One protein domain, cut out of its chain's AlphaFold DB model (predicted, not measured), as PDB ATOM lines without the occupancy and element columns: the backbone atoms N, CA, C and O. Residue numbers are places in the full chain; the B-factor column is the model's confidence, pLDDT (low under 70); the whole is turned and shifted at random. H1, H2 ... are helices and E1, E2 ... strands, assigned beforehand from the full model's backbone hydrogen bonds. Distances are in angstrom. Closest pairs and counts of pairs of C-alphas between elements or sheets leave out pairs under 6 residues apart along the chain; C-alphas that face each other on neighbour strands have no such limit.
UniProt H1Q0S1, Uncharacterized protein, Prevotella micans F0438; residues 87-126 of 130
ATOM      1  N   VAL A  87       3.216  14.343 -22.284       89.06
ATOM      2  CA  VAL A  87       2.398  14.441 -23.490       89.06
ATOM      3  C   VAL A  87       2.165  15.907 -23.814       89.06
ATOM      4  O   VAL A  87       2.229  16.764 -22.932       89.06
ATOM      5  N   TYR A  88       1.907  16.189 -25.082       90.75
ATOM      6  CA  TYR A  88       1.730  17.543 -25.588       90.75
ATOM      7  C   TYR A  88       0.251  17.802 -25.839       90.75
ATOM      8  O   TYR A  88      -0.403  17.006 -26.509       90.75
ATOM      9  N   ILE A  89      -0.268  18.902 -25.303       89.75
ATOM     10  CA  ILE A  89      -1.640  19.359 -25.546       89.75
ATOM     11  C   ILE A  89      -1.612  20.718 -26.234       89.75
ATOM     12  O   ILE A  89      -0.769  21.555 -25.920       89.75
ATOM     13  N   THR A  90      -2.517  20.952 -27.173       87.44
ATOM     14  CA  THR A  90      -2.754  22.295 -27.719       87.44
ATOM     15  C   THR A  90      -3.775  23.020 -26.841       87.44
ATOM     16  O   THR A  90      -4.726  22.368 -26.410       87.44
ATOM     17  N   PRO A  91      -3.660  24.342 -26.613       77.00
ATOM     18  CA  PRO A  91      -4.614  25.086 -25.779       77.00
ATOM     19  C   PRO A  91      -6.081  24.960 -26.215       77.00
ATOM     20  O   PRO A  91      -6.978  25.071 -25.391       77.00
ATOM     21  N   THR A  92      -6.321  24.727 -27.505       75.50
ATOM     22  CA  THR A  92      -7.654  24.611 -28.116       75.50
ATOM     23  C   THR A  92      -8.059  23.175 -28.456       75.50
ATOM     24  O   THR A  92      -9.112  22.966 -29.047       75.50
ATOM     25  N   GLY A  93      -7.214  22.179 -28.171       76.44
ATOM     26  CA  GLY A  93      -7.455  20.804 -28.618       76.44
ATOM     27  C   GLY A  93      -8.047  19.929 -27.526       76.44
ATOM     28  O   GLY A  93      -7.758  20.118 -26.356       76.44
ATOM     29  N   GLU A  94      -8.807  18.911 -27.915       82.56
ATOM     30  CA  GLU A  94      -9.391  17.929 -26.985       82.56
ATOM     31  C   GLU A  94      -8.534  16.663 -26.833       82.56
ATOM     32  O   GLU A  94      -8.927  15.697 -26.172       82.56
ATOM     33  N   CYS A  95      -7.366  16.616 -27.480       88.56
ATOM     34  CA  CYS A  95      -6.510  15.440 -27.484       88.56
ATOM     35  C   CYS A  95      -5.069  15.732 -27.059       88.56
ATOM     36  O   CYS A  95      -4.555  16.835 -27.235       88.56
ATOM     37  N   TYR A  96      -4.423  14.721 -26.482       90.75
ATOM     38  CA  TYR A  96      -3.008  14.738 -26.146       90.75
ATOM     39  C   TYR A  96      -2.190  13.958 -27.186       90.75
ATOM     40  O   TYR A  96      -2.632  12.944 -27.736       90.75
ATOM     41  N   HIS A  97      -0.960  14.412 -27.414       90.06
ATOM     42  CA  HIS A  97      -0.016  13.861 -28.383       90.06
ATOM     43  C   HIS A  97       1.197  13.244 -27.676       90.06
ATOM     44  O   HIS A  97       1.740  13.827 -26.736       90.06
ATOM     45  N   SER A  98       1.658  12.075 -28.137       86.56
ATOM     46  CA  SER A  98       2.863  11.411 -27.604       86.56
ATOM     47  C   SER A  98       4.166  12.010 -28.147       86.56
ATOM     48  O   SER A  98       5.229  11.850 -27.543       86.56
ATOM     49  N   THR A  99       4.100  12.714 -29.280       82.38
ATOM     50  CA  THR A  99       5.258  13.302 -29.958       82.38
ATOM     51  C   THR A  99       4.988  14.747 -30.388       82.38
ATOM     52  O   THR A  99       3.879  15.061 -30.828       82.38
ATOM     53  N   PRO A 100       6.003  15.631 -30.329       82.62
ATOM     54  CA  PRO A 100       5.876  17.004 -30.809       82.62
ATOM     55  C   PRO A 100       5.912  17.098 -32.345       82.62
ATOM     56  O   PRO A 100       5.613  18.137 -32.919       82.62
ATOM     57  N   SER A 101       6.291  16.012 -33.026       81.06
ATOM     58  CA  SER A 101       6.357  15.913 -34.487       81.06
ATOM     59  C   SER A 101       5.035  15.492 -35.132       81.06
ATOM     60  O   SER A 101       4.988  15.291 -36.346       81.06
ATOM     61  N   CYS A 102       3.969  15.320 -34.345       82.31
ATOM     62  CA  CYS A 102       2.667  14.952 -34.877       82.31
ATOM     63  C   CYS A 102       2.166  16.042 -35.846       82.31
ATOM     64  O   CYS A 102       2.094  17.202 -35.446       82.31
ATOM     65  N   PRO A 103       1.770  15.710 -37.091       81.19
ATOM     66  CA  PRO A 103       1.320  16.708 -38.066       81.19
ATOM     67  C   PRO A 103       0.098  17.519 -37.622       81.19
ATOM     68  O   PRO A 103      -0.100  18.634 -38.089       81.19
ATOM     69  N   THR A 104      -0.731  16.951 -36.741       79.75
ATOM     70  CA  THR A 104      -1.910  17.621 -36.173       79.75
ATOM     71  C   THR A 104      -1.593  18.463 -34.945       79.75
ATOM     72  O   THR A 104      -2.461  19.196 -34.488       79.75
ATOM     73  N   LEU A 105      -0.394  18.328 -34.371       83.25
ATOM     74  CA  LEU A 105       0.015  19.170 -33.258       83.25
ATOM     75  C   LEU A 105       0.374  20.551 -33.810       83.25
ATOM     76  O   LEU A 105       1.201  20.681 -34.714       83.25
ATOM     77  N   TRP A 106      -0.254  21.585 -33.258       74.88
ATOM     78  CA  TRP A 106      -0.044  22.957 -33.703       74.88
ATOM     79  C   TRP A 106       1.420  23.370 -33.521       74.88
ATOM     80  O   TRP A 106       1.971  23.305 -32.418       74.88
ATOM     81  N   ARG A 107       2.066  23.818 -34.603       70.50
ATOM     82  CA  ARG A 107       3.484  24.204 -34.603       70.50
ATOM     83  C   ARG A 107       3.705  25.420 -33.702       70.50
ATOM     84  O   ARG A 107       3.384  26.539 -34.083       70.50
ATOM     85  N   GLY A 108       4.258  25.184 -32.515       70.19
ATOM     86  CA  GLY A 108       4.727  26.229 -31.600       70.19
ATOM     87  C   GLY A 108       3.737  26.678 -30.525       70.19
ATOM     88  O   GLY A 108       4.128  27.462 -29.670       70.19
ATOM     89  N   ASN A 109       2.502  26.164 -30.514       80.94
ATOM     90  CA  ASN A 109       1.522  26.481 -29.470       80.94
ATOM     91  C   ASN A 109       1.001  25.202 -28.803       80.94
ATOM     92  O   ASN A 109      -0.082  24.706 -29.120       80.94
ATOM     93  N   TYR A 110       1.817  24.626 -27.919       87.25
ATOM     94  CA  TYR A 110       1.467  23.436 -27.147       87.25
ATOM     95  C   TYR A 110       2.130  23.439 -25.766       87.25
ATOM     96  O   TYR A 110       3.216  23.987 -25.580       87.25
ATOM     97  N   SER A 111       1.503  22.752 -24.814       88.62
ATOM     98  CA  SER A 111       1.966  22.626 -23.433       88.62
ATOM     99  C   SER A 111       2.382  21.195 -23.090       88.62
ATOM    100  O   SER A 111       1.701  20.223 -23.416       88.62
ATOM    101  N   ALA A 112       3.529  21.102 -22.413       89.94
ATOM    102  CA  ALA A 112       4.108  19.949 -21.720       89.94
ATOM    103  C   ALA A 112       3.337  19.443 -20.485       89.94
ATOM    104  O   ALA A 112       3.612  19.982 -19.416       89.94
ATOM    105  N   ILE A 113       2.465  18.427 -20.538       89.56
ATOM    106  CA  ILE A 113       1.805  17.900 -19.317       89.56
ATOM    107  C   ILE A 113       2.043  16.407 -19.092       89.56
ATOM    108  O   ILE A 113       2.395  15.673 -20.005       89.56
ATOM    109  N   TYR A 114       1.855  15.922 -17.865       90.94
ATOM    110  CA  TYR A 114       1.918  14.483 -17.591       90.94
ATOM    111  C   TYR A 114       0.667  13.766 -18.097       90.94
ATOM    112  O   TYR A 114      -0.446  14.248 -17.894       90.94
ATOM    113  N   LEU A 115       0.835  12.561 -18.647       87.12
ATOM    114  CA  LEU A 115      -0.265  11.732 -19.153       87.12
ATOM    115  C   LEU A 115      -1.404  11.550 -18.133       87.12
ATOM    116  O   LEU A 115      -2.571  11.581 -18.504       87.12
ATOM    117  N   ARG A 116      -1.078  11.390 -16.844       87.62
ATOM    118  CA  ARG A 116      -2.087  11.261 -15.778       87.62
ATOM    119  C   ARG A 116      -2.971  12.510 -15.663       87.62
ATOM    120  O   ARG A 116      -4.173  12.382 -15.483       87.62
ATOM    121  N   ASN A 117      -2.379  13.697 -15.814       88.62
ATOM    122  CA  ASN A 117      -3.093  14.967 -15.742       88.62
ATOM    123  C   ASN A 117      -3.935  15.157 -17.007       88.62
ATOM    124  O   ASN A 117      -5.081  15.564 -16.900       88.62
ATOM    125  N   ALA A 118      -3.403  14.789 -18.179       89.12
ATOM    126  CA  ALA A 118      -4.150  14.828 -19.436       89.12
ATOM    127  C   ALA A 118      -5.411  13.953 -19.363       89.12
ATOM    128  O   ALA A 118      -6.507  14.415 -19.660       89.12
ATOM    129  N   LYS A 119      -5.268  12.711 -18.882       87.75
ATOM    130  CA  LYS A 119      -6.403  11.804 -18.668       87.75
ATOM    131  C   LYS A 119      -7.376  12.336 -17.614       87.75
ATOM    132  O   LYS A 119      -8.577  12.291 -17.840       87.75
ATOM    133  N   GLY A 120      -6.867  12.863 -16.496       87.62
ATOM    134  CA  GLY A 120      -7.695  13.455 -15.439       87.62
ATOM    135  C   GLY A 120      -8.470  14.699 -15.884       87.62
ATOM    136  O   GLY A 120      -9.546  14.958 -15.365       87.62
ATOM    137  N   GLN A 121      -7.956  15.436 -16.871       88.88
ATOM    138  CA  GLN A 121      -8.626  16.585 -17.486       88.88
ATOM    139  C   GLN A 121      -9.544  16.194 -18.662       88.88
ATOM    140  O   GLN A 121     -10.146  17.068 -19.271       88.88
ATOM    141  N   GLY A 122      -9.655  14.903 -19.001       89.62
ATOM    142  CA  GLY A 122     -10.560  14.414 -20.047       89.62
ATOM    143  C   GLY A 122     -10.005  14.451 -21.476       89.62
ATOM    144  O   GLY A 122     -10.743  14.168 -22.417       89.62
ATOM    145  N   TYR A 123      -8.714  14.739 -21.670       89.94
ATOM    146  CA  TYR A 123      -8.120  14.731 -23.008       89.94
ATOM    147  C   TYR A 123      -8.060  13.312 -23.580       89.94
ATOM    148  O   TYR A 123      -7.605  12.363 -22.930       89.94
ATOM    149  N   ARG A 124      -8.441  13.177 -24.849       90.31
ATOM    150  CA  ARG A 124      -8.394  11.911 -25.590       90.31
ATOM    151  C   ARG A 124      -7.014  11.682 -26.205       90.31
ATOM    152  O   ARG A 124      -6.264  12.618 -26.445       90.31
ATOM    153  N   ALA A 125      -6.656  10.438 -26.506       87.88
ATOM    154  CA  ALA A 125      -5.424  10.172 -27.251       87.88
ATOM    155  C   ALA A 125      -5.577  10.600 -28.721       87.88
ATOM    156  O   ALA A 125      -6.592  10.295 -29.359       87.88
ATOM    157  N   CYS A 126      -4.567  11.272 -29.278       88.12
ATOM    158  CA  CYS A 126      -4.527  11.554 -30.709       88.12
ATOM    159  C   CYS A 126      -4.458  10.249 -31.523       88.12
ATOM    160  O   CYS A 126      -3.567   9.432 -31.315       88.12
TER     161      CYS A 126
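What this domain is: This is residues 87 to 126 of the 130 residues of an uncharacterized protein of Prevotella micans F0438 (UniProt H1Q0S1). A small antiparallel sheet, E2 - E1 - E3, sits between the short helix H1 at one end of the long axis and the loop of residues 98 to 110 at the other. The printed part has 40 residues with three named strands, then one named helix; its class is mixed, with under half of the residues in named elements. It is compact, with a radius of gyration of the C-alphas of 8.9 A, and spans 25 by 17 by 15 A.

How they stand to each other: Inner strand E1, residues 87 to 89, is antiparallel to edge strand E3, residues 111 to 114, with N 87 and O 113 2.8 A apart. E1 forms a hairpin with edge strand E2, residues 95 to 97, with N 88 and O 97 2.9 A apart. Residues 95 to 96 of E2 also pair, parallel, with residues 124 to 125. H1, residues 115 to 120, is on the sheet, over none of its strands; its height over the sheet, 4.4 A, is only just above the sheet's level. Its closest C-alphas to E1 are those of Leu 115 and Val 87, 5.8 A apart. In H1 every O i to N i+4 pair is within hydrogen-bond range.

Where its parts are: E1 begins at C-alpha 87 (2.398, 14.441, -23.490). E1 and E2 each measure 6.7 A, E3 10.0 A. H1, 8.5 A, ends at C-alpha 120 (-7.695, 13.455, -15.439).

The domain as a whole: The C-alphas farthest apart, Arg 107 and Gly 120, are 24.7 A apart. The printed part has no cut; E2 to E3 is a long link. No printed residue is under 70 in pLDDT.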